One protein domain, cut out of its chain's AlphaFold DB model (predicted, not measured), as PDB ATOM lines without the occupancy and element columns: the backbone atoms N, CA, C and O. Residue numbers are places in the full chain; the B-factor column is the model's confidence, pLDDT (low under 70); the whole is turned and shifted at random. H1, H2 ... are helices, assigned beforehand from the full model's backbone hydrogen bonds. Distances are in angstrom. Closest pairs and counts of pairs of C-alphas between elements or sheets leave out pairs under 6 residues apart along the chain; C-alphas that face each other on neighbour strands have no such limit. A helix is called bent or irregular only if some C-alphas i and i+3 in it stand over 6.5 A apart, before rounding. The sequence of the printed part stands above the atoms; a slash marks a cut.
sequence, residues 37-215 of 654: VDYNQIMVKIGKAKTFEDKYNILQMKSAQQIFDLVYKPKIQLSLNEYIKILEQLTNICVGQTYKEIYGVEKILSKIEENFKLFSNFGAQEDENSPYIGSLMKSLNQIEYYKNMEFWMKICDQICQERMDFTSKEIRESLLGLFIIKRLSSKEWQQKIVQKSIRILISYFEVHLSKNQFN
ATOM      1  N   VAL A  37       7.790  63.552   8.898       55.44
ATOM      2  CA  VAL A  37       6.908  62.636   8.193       55.44
ATOM      3  C   VAL A  37       5.511  63.256   8.242       55.44
ATOM      4  O   VAL A  37       4.920  63.393   9.316       55.44
ATOM      5  N   ASP A  38       5.016  63.721   7.095       67.62
ATOM      6  CA  ASP A  38       3.682  64.307   6.987       67.62
ATOM      7  C   ASP A  38       2.640  63.187   7.054       67.62
ATOM      8  O   ASP A  38       2.420  62.441   6.096       67.62
ATOM      9  N   TYR A  39       1.983  63.079   8.210       59.44
ATOM     10  CA  TYR A  39       0.924  62.106   8.460       59.44
ATOM     11  C   TYR A  39      -0.148  62.102   7.365       59.44
ATOM     12  O   TYR A  39      -0.630  61.035   6.994       59.44
ATOM     13  N   ASN A  40      -0.509  63.254   6.794       66.06
ATOM     14  CA  ASN A  40      -1.532  63.299   5.750       66.06
ATOM     15  C   ASN A  40      -1.038  62.670   4.441       66.06
ATOM     16  O   ASN A  40      -1.802  61.982   3.763       66.06
ATOM     17  N   GLN A  41       0.244  62.833   4.110       69.06
ATOM     18  CA  GLN A  41       0.849  62.204   2.932       69.06
ATOM     19  C   GLN A  41       0.950  60.688   3.096       69.06
ATOM     20  O   GLN A  41       0.606  59.954   2.168       69.06
ATOM     21  N   ILE A  42       1.310  60.213   4.296       65.88
ATOM     22  CA  ILE A  42       1.265  58.783   4.633       65.88
ATOM     23  C   ILE A  42      -0.142  58.224   4.389       65.88
ATOM     24  O   ILE A  42      -0.313  57.200   3.729       65.88
ATOM     25  N   MET A  43      -1.171  58.914   4.888       62.28
ATOM     26  CA  MET A  43      -2.561  58.460   4.786       62.28
ATOM     27  C   MET A  43      -3.034  58.341   3.335       62.28
ATOM     28  O   MET A  43      -3.734  57.382   3.006       62.28
ATOM     29  N   VAL A  44      -2.630  59.278   2.473       71.69
ATOM     30  CA  VAL A  44      -2.928  59.246   1.034       71.69
ATOM     31  C   VAL A  44      -2.211  58.084   0.347       71.69
ATOM     32  O   VAL A  44      -2.834  57.391  -0.455       71.69
ATOM     33  N   LYS A  45      -0.938  57.830   0.676       67.75
ATOM     34  CA  LYS A  45      -0.167  56.713   0.105       67.75
ATOM     35  C   LYS A  45      -0.759  55.356   0.486       67.75
ATOM     36  O   LYS A  45      -0.979  54.528  -0.393       67.75
ATOM     37  N   ILE A  46      -1.118  55.166   1.757       66.19
ATOM     38  CA  ILE A  46      -1.759  53.931   2.242       66.19
ATOM     39  C   ILE A  46      -3.086  53.675   1.517       66.19
ATOM     40  O   ILE A  46      -3.379  52.549   1.125       66.19
ATOM     41  N   GLY A  47      -3.898  54.718   1.314       62.16
ATOM     42  CA  GLY A  47      -5.194  54.595   0.643       62.16
ATOM     43  C   GLY A  47      -5.116  54.246  -0.848       62.16
ATOM     44  O   GLY A  47      -6.127  53.843  -1.417       62.16
ATOM     45  N   LYS A  48      -3.944  54.396  -1.479       66.75
ATOM     46  CA  LYS A  48      -3.717  54.129  -2.908       66.75
ATOM     47  C   LYS A  48      -3.103  52.752  -3.194       66.75
ATOM     48  O   LYS A  48      -2.889  52.444  -4.363       66.75
ATOM     49  N   ALA A  49      -2.816  51.934  -2.177       63.03
ATOM     50  CA  ALA A  49      -2.195  50.625  -2.371       63.03
ATOM     51  C   ALA A  49      -3.083  49.716  -3.247       63.03
ATOM     52  O   ALA A  49      -4.188  49.336  -2.849       63.03
ATOM     53  N   LYS A  50      -2.616  49.391  -4.459       65.19
ATOM     54  CA  LYS A  50      -3.305  48.484  -5.386       65.19
ATOM     55  C   LYS A  50      -2.899  47.039  -5.111       65.19
ATOM     56  O   LYS A  50      -1.740  46.740  -4.836       65.19
ATOM     57  N   THR A  51      -3.856  46.124  -5.236       68.75
ATOM     58  CA  THR A  51      -3.580  44.685  -5.254       68.75
ATOM     59  C   THR A  51      -2.761  44.336  -6.494       68.75
ATOM     60  O   THR A  51      -3.155  44.697  -7.601       68.75
ATOM     61  N   PHE A  52      -1.645  43.629  -6.310       76.75
ATOM     62  CA  PHE A  52      -0.827  43.104  -7.404       76.75
ATOM     63  C   PHE A  52      -1.670  42.265  -8.372       76.75
ATOM     64  O   PHE A  52      -2.350  41.329  -7.949       76.75
ATOM     65  N   GLU A  53      -1.589  42.568  -9.666       83.06
ATOM     66  CA  GLU A  53      -2.163  41.731 -10.716       83.06
ATOM     67  C   GLU A  53      -1.097  40.733 -11.195       83.06
ATOM     68  O   GLU A  53      -0.120  41.116 -11.837       83.06
ATOM     69  N   ASP A  54      -1.264  39.446 -10.869       88.50
ATOM     70  CA  ASP A  54      -0.317  38.382 -11.244       88.50
ATOM     71  C   ASP A  54      -0.465  37.975 -12.719       88.50
ATOM     72  O   ASP A  54      -0.888  36.869 -13.059       88.50
ATOM     73  N   LYS A  55      -0.110  38.901 -13.613       92.19
ATOM     74  CA  LYS A  55      -0.284  38.801 -15.070       92.19
ATOM     75  C   LYS A  55       0.257  37.502 -15.677       92.19
ATOM     76  O   LYS A  55      -0.293  37.000 -16.657       92.19
ATOM     77  N   TYR A  56       1.349  36.976 -15.127       94.75
ATOM     78  CA  TYR A  56       2.029  35.789 -15.648       94.75
ATOM     79  C   TYR A  56       1.802  34.530 -14.795       94.75
ATOM     80  O   TYR A  56       2.453  33.517 -15.051       94.75
ATOM     81  N   ASN A  57       0.879  34.568 -13.824       95.19
ATOM     82  CA  ASN A  57       0.614  33.483 -12.869       95.19
ATOM     83  C   ASN A  57       1.888  32.998 -12.149       95.19
ATOM     84  O   ASN A  57       2.080  31.795 -11.950       95.19
ATOM     85  N   ILE A  58       2.777  33.927 -11.787       95.50
ATOM     86  CA  ILE A  58       4.059  33.643 -11.131       95.50
ATOM     87  C   ILE A  58       3.813  32.891  -9.822       95.50
ATOM     88  O   ILE A  58       4.476  31.892  -9.555       95.50
ATOM     89  N   LEU A  59       2.809  33.305  -9.042       93.19
ATOM     90  CA  LEU A  59       2.505  32.724  -7.730       93.19
ATOM     91  C   LEU A  59       1.987  31.278  -7.816       93.19
ATOM     92  O   LEU A  59       1.997  30.555  -6.822       93.19
ATOM     93  N   GLN A  60       1.536  30.841  -8.995       95.62
ATOM     94  CA  GLN A  60       1.033  29.484  -9.226       95.62
ATOM     95  C   GLN A  60       2.113  28.522  -9.741       95.62
ATOM     96  O   GLN A  60       1.867  27.315  -9.826       95.62
ATOM     97  N   MET A  61       3.302  29.021 -10.094       97.12
ATOM     98  CA  MET A  61       4.397  28.182 -10.584       97.12
ATOM     99  C   MET A  61       4.929  27.296  -9.456       97.12
ATOM    100  O   MET A  61       5.237  27.782  -8.372       97.12
ATOM    101  N   LYS A  62       5.041  25.986  -9.703       95.50
ATOM    102  CA  LYS A  62       5.416  24.987  -8.680       95.50
ATOM    103  C   LYS A  62       6.842  24.462  -8.829       95.50
ATOM    104  O   LYS A  62       7.284  23.665  -8.011       95.50
ATOM    105  N   SER A  63       7.547  24.859  -9.885       95.69
ATOM    106  CA  SER A  63       8.912  24.403 -10.152       95.69
ATOM    107  C   SER A  63       9.815  25.558 -10.570       95.69
ATOM    108  O   SER A  63       9.388  26.467 -11.284       95.69
ATOM    109  N   ALA A  64      11.085  25.487 -10.168       93.38
ATOM    110  CA  ALA A  64      12.096  26.462 -10.561       93.38
ATOM    111  C   ALA A  64      12.258  26.529 -12.093       93.38
ATOM    112  O   ALA A  64      12.424  27.608 -12.652       93.38
ATOM    113  N   GLN A  65      12.109  25.394 -12.790       94.31
ATOM    114  CA  GLN A  65      12.180  25.348 -14.252       94.31
ATOM    115  C   GLN A  65      11.121  26.236 -14.919       94.31
ATOM    116  O   GLN A  65      11.458  26.994 -15.821       94.31
ATOM    117  N   GLN A  66       9.868  26.216 -14.447       96.12
ATOM    118  CA  GLN A  66       8.804  27.081 -14.982       96.12
ATOM    119  C   GLN A  66       9.136  28.571 -14.826       96.12
ATOM    120  O   GLN A  66       8.885  29.363 -15.737       96.12
ATOM    121  N   ILE A  67       9.726  28.939 -13.686       94.88
ATOM    122  CA  ILE A  67      10.174  30.307 -13.412       94.88
ATOM    123  C   ILE A  67      11.289  30.697 -14.383       94.88
ATOM    124  O   ILE A  67      11.239  31.765 -14.995       94.88
ATOM    125  N   PHE A  68      12.278  29.826 -14.579       94.62
ATOM    126  CA  PHE A  68      13.357  30.083 -15.523       94.62
ATOM    127  C   PHE A  68      12.844  30.190 -16.956       94.62
ATOM    128  O   PHE A  68      13.186  31.148 -17.647       94.62
ATOM    129  N   ASP A  69      11.953  29.303 -17.387       94.44
ATOM    130  CA  ASP A  69      11.342  29.372 -18.714       94.44
ATOM    131  C   ASP A  69      10.607  30.704 -18.940       94.44
ATOM    132  O   ASP A  69      10.603  31.221 -20.058       94.44
ATOM    133  N   LEU A  70      10.008  31.298 -17.899       95.56
ATOM    134  CA  LEU A  70       9.438  32.647 -17.969       95.56
ATOM    135  C   LEU A  70      10.532  33.716 -18.126       95.56
ATOM    136  O   LEU A  70      10.448  34.544 -19.032       95.56
ATOM    137  N   VAL A  71      11.570  33.678 -17.284       93.38
ATOM    138  CA  VAL A  71      12.677  34.655 -17.271       93.38
ATOM    139  C   VAL A  71      13.495  34.634 -18.570       93.38
ATOM    140  O   VAL A  71      14.009  35.668 -18.998       93.38
ATOM    141  N   TYR A  72      13.637  33.470 -19.210       92.25
ATOM    142  CA  TYR A  72      14.431  33.294 -20.430       92.25
ATOM    143  C   TYR A  72      13.637  33.499 -21.729       92.25
ATOM    144  O   TYR A  72      14.241  33.503 -22.804       92.25
ATOM    145  N   LYS A  73      12.314  33.717 -21.675       92.88
ATOM    146  CA  LYS A  73      11.506  33.989 -22.875       92.88
ATOM    147  C   LYS A  73      11.841  35.372 -23.461       92.88
ATOM    148  O   LYS A  73      11.497  36.387 -22.860       92.88
ATOM    149  N   PRO A  74      12.398  35.458 -24.686       84.31
ATOM    150  CA  PRO A  74      12.936  36.707 -25.241       84.31
ATOM    151  C   PRO A  74      11.886  37.790 -25.537       84.31
ATOM    152  O   PRO A  74      12.243  38.939 -25.767       84.31
ATOM    153  N   LYS A  75      10.595  37.437 -25.564       91.12
ATOM    154  CA  LYS A  75       9.493  38.361 -25.878       91.12
ATOM    155  C   LYS A  75       8.795  38.940 -24.645       91.12
ATOM    156  O   LYS A  75       7.926  39.790 -24.806       91.12
ATOM    157  N   ILE A  76       9.118  38.465 -23.440       92.31
ATOM    158  CA  ILE A  76       8.429  38.892 -22.220       92.31
ATOM    159  C   ILE A  76       9.239  40.006 -21.565       92.31
ATOM    160  O   ILE A  76      10.389  39.810 -21.182       92.31
ATOM    161  N   GLN A  77       8.622  41.180 -21.441       90.69
ATOM    162  CA  GLN A  77       9.136  42.262 -20.610       90.69
ATOM    163  C   GLN A  77       8.511  42.128 -19.223       90.69
ATOM    164  O   GLN A  77       7.288  42.202 -19.079       90.69
ATOM    165  N   LEU A  78       9.367  41.872 -18.237       93.12
ATOM    166  CA  LEU A  78       9.007  41.780 -16.829       93.12
ATOM    167  C   LEU A  78       9.343  43.112 -16.147       93.12
ATOM    168  O   LEU A  78      10.429  43.661 -16.333       93.12
ATOM    169  N   SER A  79       8.402  43.623 -15.369       92.31
ATOM    170  CA  SER A  79       8.552  44.769 -14.479       92.31
ATOM    171  C   SER A  79       9.390  44.418 -13.246       92.31
ATOM    172  O   SER A  79       9.618  43.248 -12.928       92.31
ATOM    173  N   LEU A  80       9.815  45.443 -12.499       92.50
ATOM    174  CA  LEU A  80      10.539  45.254 -11.241       92.50
ATOM    175  C   LEU A  80       9.753  44.384 -10.246       92.50
ATOM    176  O   LEU A  80      10.309  43.442  -9.686       92.50
ATOM    177  N   ASN A  81       8.458  44.658 -10.063       93.38
ATOM    178  CA  ASN A  81       7.617  43.896  -9.142       93.38
ATOM    179  C   ASN A  81       7.426  42.443  -9.593       93.38
ATOM    180  O   ASN A  81       7.435  41.549  -8.753       93.38
ATOM    181  N   GLU A  82       7.350  42.174 -10.898       95.12
ATOM    182  CA  GLU A  82       7.313  40.800 -11.417       95.12
ATOM    183  C   GLU A  82       8.634  40.063 -11.162       95.12
ATOM    184  O   GLU A  82       8.606  38.902 -10.760       95.12
ATOM    185  N   TYR A  83       9.789  40.727 -11.296       96.44
ATOM    186  CA  TYR A  83      11.070  40.133 -10.900       96.44
ATOM    187  C   TYR A  83      11.165  39.870  -9.391       96.44
ATOM    188  O   TYR A  83      11.674  38.821  -8.995       96.44
ATOM    189  N   ILE A  84      10.650  40.771  -8.547       95.94
ATOM    190  CA  ILE A  84      10.586  40.551  -7.093       95.94
ATOM    191  C   ILE A  84       9.694  39.344  -6.776       95.94
ATOM    192  O   ILE A  84      10.081  38.506  -5.967       95.94
ATOM    193  N   LYS A  85       8.540  39.198  -7.442       95.50
ATOM    194  CA  LYS A  85       7.650  38.036  -7.263       95.50
ATOM    195  C   LYS A  85       8.242  36.737  -7.788       95.50
ATOM    196  O   LYS A  85       8.050  35.695  -7.171       95.50
ATOM    197  N   ILE A  86       8.995  36.796  -8.881       96.81
ATOM    198  CA  ILE A  86       9.780  35.664  -9.380       96.81
ATOM    199  C   ILE A  86      10.796  35.219  -8.329       96.81
ATOM    200  O   ILE A  86      10.908  34.023  -8.073       96.81
ATOM    201  N   LEU A  87      11.504  36.164  -7.704       97.25
ATOM    202  CA  LEU A  87      12.444  35.847  -6.636       97.25
ATOM    203  C   LEU A  87      11.715  35.253  -5.421       97.25
ATOM    204  O   LEU A  87      12.099  34.175  -4.989       97.25
ATOM    205  N   GLU A  88      10.640  35.886  -4.937       95.75
ATOM    206  CA  GLU A  88       9.827  35.395  -3.807       95.75
ATOM    207  C   GLU A  88       9.315  33.968  -4.054       95.75
ATOM    208  O   GLU A  88       9.403  33.103  -3.185       95.75
ATOM    209  N   GLN A  89       8.807  33.681  -5.255       96.50
ATOM    210  CA  GLN A  89       8.325  32.340  -5.569       96.50
ATOM    211  C   GLN A  89       9.467  31.329  -5.679       96.50
ATOM    212  O   GLN A  89       9.326  30.190  -5.233       96.50
ATOM    213  N   LEU A  90      10.605  31.729  -6.246       96.00
ATOM    214  CA  LEU A  90      11.770  30.860  -6.351       96.00
ATOM    215  C   LEU A  90      12.295  30.472  -4.963       96.00
ATOM    216  O   LEU A  90      12.570  29.297  -4.737       96.00
ATOM    217  N   THR A  91      12.371  31.414  -4.019       94.50
ATOM    218  CA  THR A  91      12.803  31.125  -2.641       94.50
ATOM    219  C   THR A  91      11.793  30.272  -1.872       94.50
ATOM    220  O   THR A  91      12.194  29.458  -1.044       94.50
ATOM    221  N   ASN A  92      10.498  30.382  -2.186       93.38
ATOM    222  CA  ASN A  92       9.463  29.500  -1.636       93.38
ATOM    223  C   ASN A  92       9.523  28.068  -2.197       93.38
ATOM    224  O   ASN A  92       9.114  27.135  -1.514       93.38
ATOM    225  N   ILE A  93       9.996  27.872  -3.433       93.81
ATOM    226  CA  ILE A  93      10.191  26.535  -4.021       93.81
ATOM    227  C   ILE A  93      11.498  25.911  -3.512       93.81
ATOM    228  O   ILE A  93      11.544  24.721  -3.207       93.81
ATOM    229  N   CYS A  94      12.554  26.715  -3.403       91.31
ATOM    230  CA  CYS A  94      13.901  26.306  -3.008       91.31
ATOM    231  C   CYS A  94      14.169  26.551  -1.510       91.31
ATOM    232  O   CYS A  94      15.203  27.109  -1.144       91.31
ATOM    233  N   VAL A  95      13.233  26.166  -0.634       89.06
ATOM    234  CA  VAL A  95      13.337  26.434   0.813       89.06
ATOM    235  C   VAL A  95      14.622  25.838   1.394       89.06
ATOM    236  O   VAL A  95      14.908  24.658   1.207       89.06
ATOM    237  N   GLY A  96      15.380  26.658   2.125       82.62
ATOM    238  CA  GLY A  96      16.617  26.254   2.800       82.62
ATOM    239  C   GLY A  96      17.863  26.239   1.911       82.62
ATOM    240  O   GLY A  96      18.947  25.989   2.424       82.62
ATOM    241  N   GLN A  97      17.731  26.525   0.612       88.19
ATOM    242  CA  GLN A  97      18.875  26.666  -0.288       88.19
ATOM    243  C   GLN A  97      19.425  28.095  -0.259       88.19
ATOM    244  O   GLN A  97      18.687  29.081  -0.304       88.19
ATOM    245  N   THR A  98      20.745  28.207  -0.236       88.56
ATOM    246  CA  THR A  98      21.472  29.475  -0.306       88.56
ATOM    247  C   THR A  98      21.553  29.997  -1.743       88.56
ATOM    248  O   THR A  98      21.407  29.260  -2.719       88.56
ATOM    249  N   TYR A  99      21.883  31.281  -1.905       88.12
ATOM    250  CA  TYR A  99      22.095  31.933  -3.203       88.12
ATOM    251  C   TYR A  99      23.044  31.158  -4.136       88.12
ATOM    252  O   TYR A  99      22.864  31.172  -5.349       88.12
ATOM    253  N   LYS A 100      24.051  30.466  -3.584       86.69
ATOM    254  CA  LYS A 100      25.020  29.686  -4.375       86.69
ATOM    255  C   LYS A 100      24.446  28.376  -4.917       86.69
ATOM    256  O   LYS A 100      25.007  27.818  -5.853       86.69
ATOM    257  N   GLU A 101      23.388  27.871  -4.300       88.81
ATOM    258  CA  GLU A 101      22.796  26.566  -4.600       88.81
ATOM    259  C   GLU A 101      21.639  26.688  -5.599       88.81
ATOM    260  O   GLU A 101      21.360  25.749  -6.344       88.81
ATOM    261  N   ILE A 102      21.007  27.863  -5.681       88.94
ATOM    262  CA  ILE A 102      19.901  28.117  -6.605       88.94
ATOM    263  C   ILE A 102      20.453  28.528  -7.974       88.94
ATOM    264  O   ILE A 102      20.766  29.693  -8.233       88.94
ATOM    265  N   TYR A 103      20.544  27.564  -8.889       89.31
ATOM    266  CA  TYR A 103      20.981  27.804 -10.266       89.31
ATOM    267  C   TYR A 103      20.190  28.946 -10.924       89.31
ATOM    268  O   TYR A 103      18.969  28.937 -10.901       89.31
ATOM    269  N   GLY A 104      20.863  29.925 -11.538       88.50
ATOM    270  CA  GLY A 104      20.214  30.993 -12.315       88.50
ATOM    271  C   GLY A 104      19.634  32.166 -11.508       88.50
ATOM    272  O   GLY A 104      19.224  33.157 -12.119       88.50
ATOM    273  N   VAL A 105      19.651  32.117 -10.169       94.00
ATOM    274  CA  VAL A 105      19.187  33.232  -9.315       94.00
ATOM    275  C   VAL A 105      20.003  34.510  -9.534       94.00
ATOM    276  O   VAL A 105      19.452  35.608  -9.493       94.00
ATOM    277  N   GLU A 106      21.293  34.383  -9.870       93.06
ATOM    278  CA  GLU A 106      22.189  35.517 -10.142       93.06
ATOM    279  C   GLU A 106      21.647  36.411 -11.263       93.06
ATOM    280  O   GLU A 106      21.677  37.639 -11.175       93.06
ATOM    281  N   LYS A 107      21.075  35.798 -12.307       93.31
ATOM    282  CA  LYS A 107      20.482  36.532 -13.423       93.31
ATOM    283  C   LYS A 107      19.242  37.303 -12.976       93.31
ATOM    284  O   LYS A 107      19.077  38.454 -13.374       93.31
ATOM    285  N   ILE A 108      18.395  36.705 -12.139       95.50
ATOM    286  CA  ILE A 108      17.208  37.369 -11.583       95.50
ATOM    287  C   ILE A 108      17.637  38.565 -10.728       95.50
ATOM    288  O   ILE A 108      17.147  39.670 -10.954       95.50
ATOM    289  N   LEU A 109      18.607  38.386  -9.825       95.12
ATOM    290  CA  LEU A 109      19.134  39.480  -9.004       95.12
ATOM    291  C   LEU A 109      19.747  40.593  -9.856       95.12
ATOM    292  O   LEU A 109      19.429  41.756  -9.631       95.12
ATOM    293  N   SER A 110      20.532  40.260 -10.886       93.88
ATOM    294  CA  SER A 110      21.095  41.268 -11.795       93.88
ATOM    295  C   SER A 110      20.005  42.103 -12.478       93.88
ATOM    296  O   SER A 110      20.132  43.321 -12.580       93.88
ATOM    297  N   LYS A 111      18.882  41.477 -12.864       95.12
ATOM    298  CA  LYS A 111      17.727  42.179 -13.437       95.12
ATOM    299  C   LYS A 111      16.998  43.039 -12.422       95.12
ATOM    300  O   LYS A 111      16.588  44.143 -12.776       95.12
ATOM    301  N   ILE A 112      16.870  42.590 -11.178       94.88
ATOM    302  CA  ILE A 112      16.334  43.423 -10.097       94.88
ATOM    303  C   ILE A 112      17.246  44.642  -9.896       94.88
ATOM    304  O   ILE A 112      16.762  45.768  -9.943       94.88
ATOM    305  N   GLU A 113      18.560  44.451  -9.762       92.69
ATOM    306  CA  GLU A 113      19.532  45.536  -9.575       92.69
ATOM    307  C   GLU A 113      19.532  46.544 -10.743       92.69
ATOM    308  O   GLU A 113      19.563  47.757 -10.514       92.69
ATOM    309  N   GLU A 114      19.456  46.073 -11.994       91.25
ATOM    310  CA  GLU A 114      19.307  46.916 -13.192       91.25
ATOM    311  C   GLU A 114      18.024  47.758 -13.139       91.25
ATOM    312  O   GLU A 114      18.071  48.975 -13.333       91.25
ATOM    313  N   ASN A 115      16.883  47.135 -12.830       88.81
ATOM    314  CA  ASN A 115      15.597  47.828 -12.744       88.81
ATOM    315  C   ASN A 115      15.556  48.831 -11.580       88.81
ATOM    316  O   ASN A 115      15.005  49.919 -11.738       88.81
ATOM    317  N   PHE A 116      16.195  48.527 -10.448       86.81
ATOM    318  CA  PHE A 116      16.345  49.471  -9.336       86.81
ATOM    319  C   PHE A 116      17.133  50.721  -9.735       86.81
ATOM    320  O   PHE A 116      16.745  51.825  -9.360       86.81
ATOM    321  N   LYS A 117      18.216  50.571 -10.515       84.81
ATOM    322  CA  LYS A 117      19.003  51.715 -11.016       84.81
ATOM    323  C   LYS A 117      18.184  52.611 -11.945       84.81
ATOM    324  O   LYS A 117      18.311  53.833 -11.898       84.81
ATOM    325  N   LEU A 118      17.346  52.015 -12.793       82.31
ATOM    326  CA  LEU A 118      16.432  52.778 -13.645       82.31
ATOM    327  C   LEU A 118      15.415  53.533 -12.780       82.31
ATOM    328  O   LEU A 118      15.263  54.744 -12.925       82.31
ATOM    329  N   PHE A 119      14.804  52.848 -11.814       79.12
ATOM    330  CA  PHE A 119      13.823  53.443 -10.910       79.12
ATOM    331  C   PHE A 119      14.399  54.600 -10.073       79.12
ATOM    332  O   PHE A 119      13.742  55.626  -9.892       79.12
ATOM    333  N   SER A 120      15.651  54.493  -9.611       74.25
ATOM    334  CA  SER A 120      16.306  55.557  -8.843       74.25
ATOM    335  C   SER A 120      16.596  56.811  -9.673       74.25
ATOM    336  O   SER A 120      16.492  57.920  -9.147       74.25
ATOM    337  N   ASN A 121      16.936  56.646 -10.956       74.56
ATOM    338  CA  ASN A 121      17.405  57.733 -11.821       74.56
ATOM    339  C   ASN A 121      16.275  58.544 -12.455       74.56
ATOM    340  O   ASN A 121      16.424  59.749 -12.638       74.56
ATOM    341  N   PHE A 122      15.146  57.912 -12.777       58.22
ATOM    342  CA  PHE A 122      14.035  58.593 -13.447       58.22
ATOM    343  C   PHE A 122      13.119  59.371 -12.502       58.22
ATOM    344  O   PHE A 122      12.096  59.875 -12.951       58.22
ATOM    345  N   GLY A 123      13.514  59.502 -11.225       57.50
ATOM    346  CA  GLY A 123      12.817  60.303 -10.226       57.50
ATOM    347  C   GLY A 123      11.333  60.005 -10.262       57.50
ATOM    348  O   GLY A 123      10.601  60.897 -10.661       57.50
ATOM    349  N   ALA A 124      10.970  58.752  -9.942       53.22
ATOM    350  CA  ALA A 124       9.620  58.198 -10.002       53.22
ATOM    351  C   ALA A 124       8.566  59.299 -10.172       53.22
ATOM    352  O   ALA A 124       8.143  59.922  -9.194       53.22
ATOM    353  N   GLN A 125       8.167  59.551 -11.427       49.47
ATOM    354  CA  GLN A 125       6.827  60.082 -11.657       49.47
ATOM    355  C   GLN A 125       5.894  59.192 -10.831       49.47
ATOM    356  O   GLN A 125       6.227  58.025 -10.630       49.47
ATOM    357  N   GLU A 126       4.833  59.758 -10.257       50.69
ATOM    358  CA  GLU A 126       3.903  59.128  -9.301       50.69
ATOM    359  C   GLU A 126       3.133  57.914  -9.886       50.69
ATOM    360  O   GLU A 126       1.923  57.774  -9.713       50.69
ATOM    361  N   ASP A 127       3.824  57.048 -10.614       53.50
ATOM    362  CA  ASP A 127       3.362  55.862 -11.282       53.50
ATOM    363  C   ASP A 127       3.008  54.814 -10.241       53.50
ATOM    364  O   ASP A 127       3.700  54.570  -9.249       53.50
ATOM    365  N   GLU A 128       1.879  54.184 -10.516       58.47
ATOM    366  CA  GLU A 128       1.032  53.427  -9.606       58.47
ATOM    367  C   GLU A 128       1.651  52.127  -9.051       58.47
ATOM    368  O   GLU A 128       0.957  51.361  -8.388       58.47
ATOM    369  N   ASN A 129       2.938  51.868  -9.297       71.12
ATOM    370  CA  ASN A 129       3.616  50.607  -8.998       71.12
ATOM    371  C   ASN A 129       4.868  50.822  -8.141       71.12
ATOM    372  O   ASN A 129       5.995  50.586  -8.585       71.12
ATOM    373  N   SER A 130       4.672  51.243  -6.889       83.69
ATOM    374  CA  SER A 130       5.741  51.232  -5.891       83.69
ATOM    375  C   SER A 130       6.374  49.834  -5.770       83.69
ATOM    376  O   SER A 130       5.659  48.827  -5.847       83.69
ATOM    377  N   PRO A 131       7.700  49.738  -5.575       88.50
ATOM    378  CA  PRO A 131       8.371  48.451  -5.484       88.50
ATOM    379  C   PRO A 131       8.001  47.696  -4.199       88.50
ATOM    380  O   PRO A 131       7.891  48.293  -3.123       88.50
ATOM    381  N   TYR A 132       7.881  46.369  -4.301       92.75
ATOM    382  CA  TYR A 132       7.671  45.463  -3.162       92.75
ATOM    383  C   TYR A 132       8.968  45.220  -2.379       92.75
ATOM    384  O   TYR A 132       9.568  44.141  -2.413       92.75
ATOM    385  N   ILE A 133       9.442  46.276  -1.717       94.25
ATOM    386  CA  ILE A 133      10.697  46.281  -0.963       94.25
ATOM    387  C   ILE A 133      10.715  45.217   0.141       94.25
ATOM    388  O   ILE A 133      11.721  44.528   0.290       94.25
ATOM    389  N   GLY A 134       9.620  45.031   0.874       93.25
ATOM    390  CA  GLY A 134       9.532  44.031   1.934       93.25
ATOM    391  C   GLY A 134       9.666  42.615   1.395       93.25
ATOM    392  O   GLY A 134      10.536  41.869   1.857       93.25
ATOM    393  N   SER A 135       8.890  42.282   0.359       94.75
ATOM    394  CA  SER A 135       8.984  40.981  -0.321       94.75
ATOM    395  C   SER A 135      10.408  40.718  -0.831       94.75
ATOM    396  O   SER A 135      10.941  39.614  -0.671       94.75
ATOM    397  N   LEU A 136      11.065  41.737  -1.400       96.69
ATOM    398  CA  LEU A 136      12.455  41.638  -1.843       96.69
ATOM    399  C   LEU A 136      13.399  41.348  -0.673       96.69
ATOM    400  O   LEU A 136      14.147  40.376  -0.729       96.69
ATOM    401  N   MET A 137      13.353  42.150   0.393       95.12
ATOM    402  CA  MET A 137      14.233  41.980   1.553       95.12
ATOM    403  C   MET A 137      14.078  40.592   2.182       95.12
ATOM    404  O   MET A 137      15.077  39.939   2.478       95.12
ATOM    405  N   LYS A 138      12.843  40.101   2.334       94.19
ATOM    406  CA  LYS A 138      12.573  38.736   2.804       94.19
ATOM    407  C   LYS A 138      13.223  37.685   1.910       94.19
ATOM    408  O   LYS A 138      13.905  36.801   2.425       94.19
ATOM    409  N   SER A 139      13.043  37.799   0.596       96.25
ATOM    410  CA  SER A 139      13.586  36.833  -0.363       96.25
ATOM    411  C   SER A 139      15.117  36.821  -0.338       96.25
ATOM    412  O   SER A 139      15.720  35.753  -0.302       96.25
ATOM    413  N   LEU A 140      15.756  37.995  -0.264       95.12
ATOM    414  CA  LEU A 140      17.213  38.111  -0.138       95.12
ATOM    415  C   LEU A 140      17.744  37.476   1.153       95.12
ATOM    416  O   LEU A 140      18.801  36.848   1.126       95.12
ATOM    417  N   ASN A 141      17.020  37.605   2.269       90.50
ATOM    418  CA  ASN A 141      17.401  36.949   3.523       90.50
ATOM    419  C   ASN A 141      17.287  35.427   3.440       90.50
ATOM    420  O   ASN A 141      18.176  34.734   3.923       90.50
ATOM    421  N   GLN A 142      16.217  34.907   2.828       91.88
ATOM    422  CA  GLN A 142      15.994  33.462   2.697       91.88
ATOM    423  C   GLN A 142      17.125  32.761   1.936       91.88
ATOM    424  O   GLN A 142      17.476  31.640   2.281       91.88
ATOM    425  N   ILE A 143      17.716  33.431   0.944       93.12
ATOM    426  CA  ILE A 143      18.854  32.908   0.166       93.12
ATOM    427  C   ILE A 143      20.211  33.376   0.697       93.12
ATOM    428  O   ILE A 143      21.231  33.201   0.031       93.12
ATOM    429  N   GLU A 144      20.237  34.019   1.863       90.94
ATOM    430  CA  GLU A 144      21.449  34.532   2.501       90.94
ATOM    431  C   GLU A 144      22.286  35.477   1.611       90.94
ATOM    432  O   GLU A 144      23.524  35.472   1.630       90.94
ATOM    433  N   TYR A 145      21.631  36.323   0.808       91.50
ATOM    434  CA  TYR A 145      22.304  37.269  -0.088       91.50
ATOM    435  C   TYR A 145      22.832  38.498   0.668       91.50
ATOM    436  O   TYR A 145      22.345  39.616   0.521       91.50
ATOM    437  N   TYR A 146      23.870  38.308   1.481       86.31
ATOM    438  CA  TYR A 146      24.452  39.369   2.320       86.31
ATOM    439  C   TYR A 146      25.699  40.030   1.723       86.31
ATOM    440  O   TYR A 146      26.189  41.030   2.241       86.31
ATOM    441  N   LYS A 147      26.245  39.477   0.635       80.38
ATOM    442  CA  LYS A 147      27.531  39.923   0.077       80.38
ATOM    443  C   LYS A 147      27.476  41.309  -0.567       80.38
ATOM    444  O   LYS A 147      28.471  42.027  -0.526       80.38
ATOM    445  N   ASN A 148      26.344  41.687  -1.161       86.62
ATOM    446  CA  ASN A 148      26.205  42.961  -1.864       86.62
ATOM    447  C   ASN A 148      25.590  44.034  -0.952       86.62
ATOM    448  O   ASN A 148      24.416  44.383  -1.074       86.62
ATOM    449  N   MET A 149      26.391  44.559  -0.021       85.31
ATOM    450  CA  MET A 149      25.940  45.624   0.884       85.31
ATOM    451  C   MET A 149      25.489  46.876   0.127       85.31
ATOM    452  O   MET A 149      24.518  47.500   0.536       85.31
ATOM    453  N   GLU A 150      26.121  47.219  -1.000       86.62
ATOM    454  CA  GLU A 150      25.719  48.369  -1.824       86.62
ATOM    455  C   GLU A 150      24.265  48.240  -2.309       86.62
ATOM    456  O   GLU A 150      23.517  49.220  -2.311       86.62
ATOM    457  N   PHE A 151      23.832  47.033  -2.679       90.38
ATOM    458  CA  PHE A 151      22.445  46.799  -3.067       90.38
ATOM    459  C   PHE A 151      21.473  46.951  -1.889       90.38
ATOM    460  O   PHE A 151      20.458  47.632  -2.024       90.38
ATOM    461  N   TRP A 152      21.812  46.428  -0.708       89.25
ATOM    462  CA  TRP A 152      21.016  46.646   0.506       89.25
ATOM    463  C   TRP A 152      20.896  48.123   0.884       89.25
ATOM    464  O   TRP A 152      19.829  48.560   1.319       89.25
ATOM    465  N   MET A 153      21.950  48.913   0.669       85.31
ATOM    466  CA  MET A 153      21.904  50.360   0.877       85.31
ATOM    467  C   MET A 153      20.916  51.028  -0.076       85.31
ATOM    468  O   MET A 153      20.094  51.820   0.370       85.31
ATOM    469  N   LYS A 154      20.916  50.646  -1.359       88.25
ATOM    470  CA  LYS A 154      19.944  51.158  -2.339       88.25
ATOM    471  C   LYS A 154      18.505  50.827  -1.958       88.25
ATOM    472  O   LYS A 154      17.624  51.662  -2.147       88.25
ATOM    473  N   ILE A 155      18.270  49.633  -1.413       91.44
ATOM    474  CA  ILE A 155      16.957  49.243  -0.886       91.44
ATOM    475  C   ILE A 155      16.560  50.167   0.275       91.44
ATOM    476  O   ILE A 155      15.459  50.713   0.276       91.44
ATOM    477  N   CYS A 156      17.465  50.400   1.229       88.69
ATOM    478  CA  CYS A 156      17.211  51.305   2.349       88.69
ATOM    479  C   CYS A 156      16.977  52.754   1.889       88.69
ATOM    480  O   CYS A 156      16.093  53.426   2.410       88.69
ATOM    481  N   ASP A 157      17.702  53.224   0.872       86.00
ATOM    482  CA  ASP A 157      17.482  54.545   0.281       86.00
ATOM    483  C   ASP A 157      16.071  54.671  -0.309       86.00
ATOM    484  O   ASP A 157      15.445  55.717  -0.148       86.00
ATOM    485  N   GLN A 158      15.526  53.611  -0.924       87.00
ATOM    486  CA  GLN A 158      14.128  53.620  -1.380       87.00
ATOM    487  C   GLN A 158      13.149  53.757  -0.209       87.00
ATOM    488  O   GLN A 158      12.201  54.536  -0.300       87.00
ATOM    489  N   ILE A 159      13.397  53.067   0.908       88.69
ATOM    490  CA  ILE A 159      12.579  53.193   2.125       88.69
ATOM    491  C   ILE A 159      12.667  54.625   2.668       88.69
ATOM    492  O   ILE A 159      11.644  55.242   2.958       88.69
ATOM    493  N   CYS A 160      13.877  55.188   2.754       84.75
ATOM    494  CA  CYS A 160      14.099  56.561   3.208       84.75
ATOM    495  C   CYS A 160      13.445  57.617   2.314       84.75
ATOM    496  O   CYS A 160      13.041  58.667   2.807       84.75
ATOM    497  N   GLN A 161      13.344  57.347   1.015       83.69
ATOM    498  CA  GLN A 161      12.661  58.200   0.043       83.69
ATOM    499  C   GLN A 161      11.150  57.930  -0.022       83.69
ATOM    500  O   GLN A 161      10.460  58.530  -0.842       83.69
ATOM    501  N   GLU A 162      10.636  57.032   0.825       83.69
ATOM    502  CA  GLU A 162       9.239  56.604   0.862       83.69
ATOM    503  C   GLU A 162       8.730  56.057  -0.483       83.69
ATOM    504  O   GLU A 162       7.585  56.296  -0.881       83.69
ATOM    505  N   ARG A 163       9.610  55.340  -1.192       83.50
ATOM    506  CA  ARG A 163       9.396  54.733  -2.510       83.50
ATOM    507  C   ARG A 163       9.217  53.221  -2.388       83.50
ATOM    508  O   ARG A 163       9.983  52.447  -2.950       83.50
ATOM    509  N   MET A 164       8.221  52.799  -1.619       87.06
ATOM    510  CA  MET A 164       7.849  51.392  -1.469       87.06
ATOM    511  C   MET A 164       6.338  51.244  -1.327       87.06
ATOM    512  O   MET A 164       5.634  52.226  -1.084       87.06
ATOM    513  N   ASP A 165       5.838  50.027  -1.508       84.31
ATOM    514  CA  ASP A 165       4.473  49.701  -1.109       84.31
ATOM    515  C   ASP A 165       4.378  49.633   0.425       84.31
ATOM    516  O   ASP A 165       5.205  49.009   1.086       84.31
ATOM    517  N   PHE A 166       3.371  50.297   0.989       82.44
ATOM    518  CA  PHE A 166       3.154  50.419   2.430       82.44
ATOM    519  C   PHE A 166       2.030  49.507   2.929       82.44
ATOM    520  O   PHE A 166       1.393  49.802   3.930       82.44
ATOM    521  N   THR A 167       1.761  48.382   2.268       83.75
ATOM    522  CA  THR A 167       0.903  47.348   2.865       83.75
ATOM    523  C   THR A 167       1.511  46.811   4.168       83.75
ATOM    524  O   THR A 167       2.730  46.820   4.364       83.75
ATOM    525  N   SER A 168       0.668  46.293   5.073       79.50
ATOM    526  CA  SER A 168       1.130  45.731   6.352       79.50
ATOM    527  C   SER A 168       2.200  44.651   6.170       79.50
ATOM    528  O   SER A 168       3.200  44.635   6.891       79.50
ATOM    529  N   LYS A 169       2.016  43.789   5.161       85.38
ATOM    530  CA  LYS A 169       2.966  42.743   4.776       85.38
ATOM    531  C   LYS A 169       4.320  43.341   4.390       85.38
ATOM    532  O   LYS A 169       5.336  42.898   4.918       85.38
ATOM    533  N   GLU A 170       4.339  44.336   3.507       88.44
ATOM    534  CA  GLU A 170       5.580  44.942   3.006       88.44
ATOM    535  C   GLU A 170       6.341  45.691   4.104       88.44
ATOM    536  O   GLU A 170       7.562  45.556   4.210       88.44
ATOM    537  N   ILE A 171       5.629  46.404   4.983       86.12
ATOM    538  CA  ILE A 171       6.228  47.043   6.165       86.12
ATOM    539  C   ILE A 171       6.863  45.983   7.076       86.12
ATOM    540  O   ILE A 171       8.017  46.132   7.486       86.12
ATOM    541  N   ARG A 172       6.144  44.886   7.356       83.56
ATOM    542  CA  ARG A 172       6.637  43.785   8.196       83.56
ATOM    543  C   ARG A 172       7.898  43.149   7.630       83.56
ATOM    544  O   ARG A 172       8.896  43.009   8.334       83.56
ATOM    545  N   GLU A 173       7.848  42.745   6.369       88.88
ATOM    546  CA  GLU A 173       8.955  42.048   5.718       88.88
ATOM    547  C   GLU A 173      10.182  42.964   5.556       88.88
ATOM    548  O   GLU A 173      11.314  42.506   5.732       88.88
ATOM    549  N   SER A 174       9.969  44.271   5.361       90.69
ATOM    550  CA  SER A 174      11.049  45.270   5.361       90.69
ATOM    551  C   SER A 174      11.711  45.406   6.733       90.69
ATOM    552  O   SER A 174      12.937  45.410   6.831       90.69
ATOM    553  N   LEU A 175      10.923  45.474   7.815       85.31
ATOM    554  CA  LEU A 175      11.450  45.570   9.181       85.31
ATOM    555  C   LEU A 175      12.273  44.332   9.567       85.31
ATOM    556  O   LEU A 175      13.366  44.474  10.121       85.31
ATOM    557  N   LEU A 176      11.805  43.133   9.204       83.00
ATOM    558  CA  LEU A 176      12.565  41.892   9.387       83.00
ATOM    559  C   LEU A 176      13.887  41.903   8.615       83.00
ATOM    560  O   LEU A 176      14.922  41.500   9.150       83.00
ATOM    561  N   GLY A 177      13.887  42.389   7.373       86.88
ATOM    562  CA  GLY A 177      15.119  42.458   6.599       86.88
ATOM    563  C   GLY A 177      16.120  43.481   7.111       86.88
ATOM    564  O   GLY A 177      17.317  43.191   7.170       86.88
ATOM    565  N   LEU A 178      15.648  44.642   7.565       85.56
ATOM    566  CA  LEU A 178      16.512  45.637   8.197       85.56
ATOM    567  C   LEU A 178      17.153  45.100   9.480       85.56
ATOM    568  O   LEU A 178      18.306  45.432   9.743       85.56
ATOM    569  N   PHE A 179      16.465  44.250  10.249       79.38
ATOM    570  CA  PHE A 179      17.029  43.620  11.449       79.38
ATOM    571  C   PHE A 179      18.262  42.767  11.121       79.38
ATOM    572  O   PHE A 179      19.317  42.906  11.749       79.38
ATOM    573  N   ILE A 180      18.148  41.919  10.098       80.00
ATOM    574  CA  ILE A 180      19.232  41.027   9.680       80.00
ATOM    575  C   ILE A 180      20.420  41.846   9.167       80.00
ATOM    576  O   ILE A 180      21.551  41.643   9.614       80.00
ATOM    577  N   ILE A 181      20.171  42.835   8.305       82.00
ATOM    578  CA  ILE A 181      21.237  43.673   7.747       82.00
ATOM    579  C   ILE A 181      21.871  44.583   8.783       82.00
ATOM    580  O   ILE A 181      23.090  44.755   8.767       82.00
ATOM    581  N   LYS A 182      21.106  45.108   9.743       80.25
ATOM    582  CA  LYS A 182      21.666  45.866  10.864       80.25
ATOM    583  C   LYS A 182      22.751  45.051  11.560       80.25
ATOM    584  O   LYS A 182      23.854  45.564  11.715       80.25
ATOM    585  N   ARG A 183      22.482  43.781  11.890       75.62
ATOM    586  CA  ARG A 183      23.446  42.882  12.551       75.62
ATOM    587  C   ARG A 183      24.722  42.656  11.731       75.62
ATOM    588  O   ARG A 183      25.785  42.488  12.316       75.62
ATOM    589  N   LEU A 184      24.613  42.651  10.404       75.19
ATOM    590  CA  LEU A 184      25.722  42.361   9.488       75.19
ATOM    591  C   LEU A 184      26.478  43.618   9.014       75.19
ATOM    592  O   LEU A 184      27.599  43.519   8.524       75.19
ATOM    593  N   SER A 185      25.879  44.799   9.157       75.62
ATOM    594  CA  SER A 185      26.446  46.076   8.712       75.62
ATOM    595  C   SER A 185      27.427  46.687   9.724       75.62
ATOM    596  O   SER A 185      27.313  46.484  10.934       75.62
ATOM    597  N   SER A 186      28.392  47.480   9.236       78.44
ATOM    598  CA  SER A 186      29.305  48.231  10.110       78.44
ATOM    599  C   SER A 186      28.561  49.330  10.886       78.44
ATOM    600  O   SER A 186      27.527  49.836  10.442       78.44
ATOM    601  N   LYS A 187      29.113  49.751  12.036       74.00
ATOM    602  CA  LYS A 187      28.514  50.792  12.897       74.00
ATOM    603  C   LYS A 187      28.183  52.090  12.149       74.00
ATOM    604  O   LYS A 187      27.177  52.723  12.450       74.00
ATOM    605  N   GLU A 188      29.006  52.471  11.173       73.25
ATOM    606  CA  GLU A 188      28.796  53.683  10.374       73.25
ATOM    607  C   GLU A 188      27.503  53.611   9.542       73.25
ATOM    608  O   GLU A 188      26.719  54.564   9.504       73.25
ATOM    609  N   TRP A 189      27.242  52.461   8.916       71.31
ATOM    610  CA  TRP A 189      26.069  52.248   8.065       71.31
ATOM    611  C   TRP A 189      24.782  52.076   8.869       71.31
ATOM    612  O   TRP A 189      23.730  52.589   8.470       71.31
ATOM    613  N   GLN A 190      24.876  51.423  10.035       71.94
ATOM    614  CA  GLN A 190      23.754  51.269  10.965       71.94
ATOM    615  C   GLN A 190      23.131  52.624  11.320       71.94
ATOM    616  O   GLN A 190      21.907  52.761  11.315       71.94
ATOM    617  N   GLN A 191      23.965  53.630  11.596       70.31
ATOM    618  CA  GLN A 191      23.512  54.955  12.024       70.31
ATOM    619  C   GLN A 191      22.909  55.781  10.883       70.31
ATOM    620  O   GLN A 191      21.860  56.402  11.049       70.31
ATOM    621  N   LYS A 192      23.558  55.809   9.711       67.56
ATOM    622  CA  LYS A 192      23.204  56.776   8.659       67.56
ATOM    623  C   LYS A 192      21.901  56.448   7.932       67.56
ATOM    624  O   LYS A 192      21.137  57.371   7.652       67.56
ATOM    625  N   ILE A 193      21.658  55.179   7.607       68.50
ATOM    626  CA  ILE A 193      20.601  54.795   6.653       68.50
ATOM    627  C   ILE A 193      19.666  53.732   7.235       68.50
ATOM    628  O   ILE A 193      18.446  53.889   7.156       68.50
ATOM    629  N   VAL A 194      20.200  52.710   7.911       76.44
ATOM    630  CA  VAL A 194      19.375  51.639   8.500       76.44
ATOM    631  C   VAL A 194      18.458  52.194   9.596       76.44
ATOM    632  O   VAL A 194      17.249  51.993   9.538       76.44
ATOM    633  N   GLN A 195      18.980  52.974  10.548       73.50
ATOM    634  CA  GLN A 195      18.157  53.597  11.598       73.50
ATOM    635  C   GLN A 195      17.087  54.555  11.049       73.50
ATOM    636  O   GLN A 195      15.963  54.573  11.553       73.50
ATOM    637  N   LYS A 196      17.405  55.335  10.005       77.75
ATOM    638  CA  LYS A 196      16.435  56.245   9.370       77.75
ATOM    639  C   LYS A 196      15.315  55.475   8.670       77.75
ATOM    640  O   LYS A 196      14.151  55.830   8.831       77.75
ATOM    641  N   SER A 197      15.667  54.400   7.964       81.00
ATOM    642  CA  SER A 197      14.711  53.504   7.300       81.00
ATOM    643  C   SER A 197      13.768  52.857   8.313       81.00
ATOM    644  O   SER A 197      12.555  52.874   8.124       81.00
ATOM    645  N   ILE A 198      14.311  52.361   9.433       79.25
ATOM    646  CA  ILE A 198      13.502  51.751  10.495       79.25
ATOM    647  C   ILE A 198      12.514  52.767  11.082       79.25
ATOM    648  O   ILE A 198      11.338  52.447  11.239       79.25
ATOM    649  N   ARG A 199      12.952  54.002  11.367       76.94
ATOM    650  CA  ARG A 199      12.069  55.049  11.907       76.94
ATOM    651  C   ARG A 199      10.874  55.324  10.992       76.94
ATOM    652  O   ARG A 199       9.757  55.419  11.487       76.94
ATOM    653  N   ILE A 200      11.109  55.444   9.685       79.00
ATOM    654  CA  ILE A 200      10.045  55.682   8.700       79.00
ATOM    655  C   ILE A 200       9.044  54.525   8.724       79.00
ATOM    656  O   ILE A 200       7.852  54.755   8.912       79.00
ATOM    657  N   LEU A 201       9.523  53.283   8.628       79.69
ATOM    658  CA  LEU A 201       8.660  52.097   8.650       79.69
ATOM    659  C   LEU A 201       7.833  51.977   9.935       79.69
ATOM    660  O   LEU A 201       6.665  51.608   9.866       79.69
ATOM    661  N   ILE A 202       8.406  52.328  11.092       72.94
ATOM    662  CA  ILE A 202       7.680  52.373  12.370       72.94
ATOM    663  C   ILE A 202       6.545  53.398  12.315       72.94
ATOM    664  O   ILE A 202       5.424  53.073  12.689       72.94
ATOM    665  N   SER A 203       6.794  54.613  11.819       75.12
ATOM    666  CA  SER A 203       5.740  55.629  11.701       75.12
ATOM    667  C   SER A 203       4.610  55.182  10.768       75.12
ATOM    668  O   SER A 203       3.438  55.367  11.089       75.12
ATOM    669  N   TYR A 204       4.938  54.533   9.647       75.81
ATOM    670  CA  TYR A 204       3.926  53.927   8.776       75.81
ATOM    671  C   TYR A 204       3.136  52.830   9.509       75.81
ATOM    672  O   TYR A 204       1.908  52.791   9.430       75.81
ATOM    673  N   PHE A 205       3.811  51.982  10.284       69.12
ATOM    674  CA  PHE A 205       3.171  50.932  11.074       69.12
ATOM    675  C   PHE A 205       2.200  51.481  12.134       69.12
ATOM    676  O   PHE A 205       1.062  51.019  12.214       69.12
ATOM    677  N   GLU A 206       2.604  52.497  12.904       69.88
ATOM    678  CA  GLU A 206       1.749  53.165  13.898       69.88
ATOM    679  C   GLU A 206       0.446  53.679  13.265       69.88
ATOM    680  O   GLU A 206      -0.645  53.507  13.820       69.88
ATOM    681  N   VAL A 207       0.533  54.236  12.053       70.56
ATOM    682  CA  VAL A 207      -0.644  54.685  11.302       70.56
ATOM    683  C   VAL A 207      -1.566  53.519  10.958       70.56
ATOM    684  O   VAL A 207      -2.778  53.616  11.157       70.56
ATOM    685  N   HIS A 208      -1.040  52.400  10.472       69.44
ATOM    686  CA  HIS A 208      -1.878  51.231  10.202       69.44
ATOM    687  C   HIS A 208      -2.481  50.629  11.486       69.44
ATOM    688  O   HIS A 208      -3.586  50.079  11.432       69.44
ATOM    689  N   LEU A 209      -1.815  50.784  12.643       65.38
ATOM    690  CA  LEU A 209      -2.259  50.210  13.924       65.38
ATOM    691  C   LEU A 209      -3.495  50.969  14.371       65.38
ATOM    692  O   LEU A 209      -4.520  50.367  14.676       65.38
ATOM    693  N   SER A 210      -3.428  52.298  14.275       67.75
ATOM    694  CA  SER A 210      -4.559  53.185  14.544       67.75
ATOM    695  C   SER A 210      -5.791  52.900  13.667       67.75
ATOM    696  O   SER A 210      -6.908  53.256  14.038       67.75
ATOM    697  N   LYS A 211      -5.611  52.235  12.516       67.38
ATOM    698  CA  LYS A 211      -6.682  51.889  11.569       67.38
ATOM    699  C   LYS A 211      -7.212  50.461  11.698       67.38
ATOM    700  O   LYS A 211      -8.132  50.119  10.956       67.38
ATOM    701  N   ASN A 212      -6.654  49.625  12.576       64.88
ATOM    702  CA  ASN A 212      -6.972  48.191  12.667       64.88
ATOM    703  C   ASN A 212      -6.811  47.430  11.327       64.88
ATOM    704  O   ASN A 212      -7.581  46.520  11.031       64.88
ATOM    705  N   GLN A 213      -5.828  47.796  10.497       64.31
ATOM    706  CA  GLN A 213      -5.582  47.171   9.184       64.31
ATOM    707  C   GLN A 213      -4.445  46.134   9.233       64.31
ATOM    708  O   GLN A 213      -3.537  46.171   8.406       64.31
ATOM    709  N   PHE A 214      -4.473  45.225  10.213       63.16
ATOM    710  CA  PHE A 214      -3.386  44.270  10.456       63.16
ATOM    711  C   PHE A 214      -3.852  42.854  10.771       63.16
ATOM    712  O   PHE A 214      -4.898  42.659  11.387       63.16
ATOM    713  N   ASN A 215      -3.009  41.877  10.423       60.88
ATOM    714  CA  ASN A 215      -3.050  40.548  11.024       60.88
ATOM    715  C   ASN A 215      -2.289  40.563  12.369       60.88
ATOM    716  O   ASN A 215      -1.277  41.248  12.513       60.88
TER     717      ASN A 215
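This is residues 37 to 215 of the 654 residues of an uncharacterized protein of Tetrahymena thermophila (strain SB210) (UniProt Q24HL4). The helical hairpin of H7 and H8 makes one side of this compact helical domain, and H3 and H4, with the short H2 packed on H3, make the other. H5 lies in the middle and joins the two halves by packing on both H3 and H7, while H6 packs on H8; H1 lies off near H8, and the long link of residues 48 to 63 runs along the outside from H1 to H2. The printed part has 179 residues with eight named helices, H1 to H8 in chain order, and no named strand; the class is all helix. It is compact, with a radius of gyration of the C-alphas of 16.2 A and spans of 44 by 36 by 34 A.

H8, residues 187 to 210, is the longest helix, has a kink of 37 degrees near residue 195 and is irregular, but only just: C-alphas 192 and 195 are 6.6 A apart. With H7, residues 168 to 184, it forms a hairpin at a shallow tilt of 21 degrees, the closest C-alphas being those of Lys 182 and Gln 190, 5.8 A apart. Residues 193 to 201 of H8 alone touch H6, residues 149 to 160, with the C-alphas of Cys 160 and Ser 197 closest at 5.1 A. H7 touches H5, residues 133 to 142, at a steep tilt of 49 degrees, with the C-alphas of Gly 134 and Ser 174 closest at 3.9 A. H5 touches the hub, H3, residues 80 to 93, the same way at a shallow tilt of 31 degrees; the C-alphas of Glu 88 and Ser 139 are closest at 5.3 A. H3 forms hairpins with H4, residues 105 to 121, closest at C-alphas Leu 80 and Asn 115, 5.9 A, and with H2, residues 64 to 71, closest at C-alphas Ala 64 and Leu 90, 6.1 A. H3 to H8 form an up and down bundle, each helix running against the one before it. H1, residues 39 to 47, is close to but not clearly touching H8. Every O i to N i+4 pair is within hydrogen-bond range in H1 to H7, and 17 of 20 are in H8.

H1 begins at C-alpha 39 (0.924, 62.106, 8.460), H5 at C-alpha 133 (10.697, 46.281, -0.963), and H8 ends at C-alpha 210 (-4.559, 53.185, 14.544). From first to last C-alpha H8 measures 33.2 A, H7 25.0 A, H4 24.7 A and H3 20.1 A.

The two C-alphas farthest apart are those of Pro 74 and Ser 210, 46.5 A. The printed part has no cut; the links H1 to H2, H3 to H4 and H4 to H5 are long. The mean pLDDT of the printed part is 83.0, and 33 residues are under 70, among them residues 37 to 43, 122 to 128 and 208 to 215.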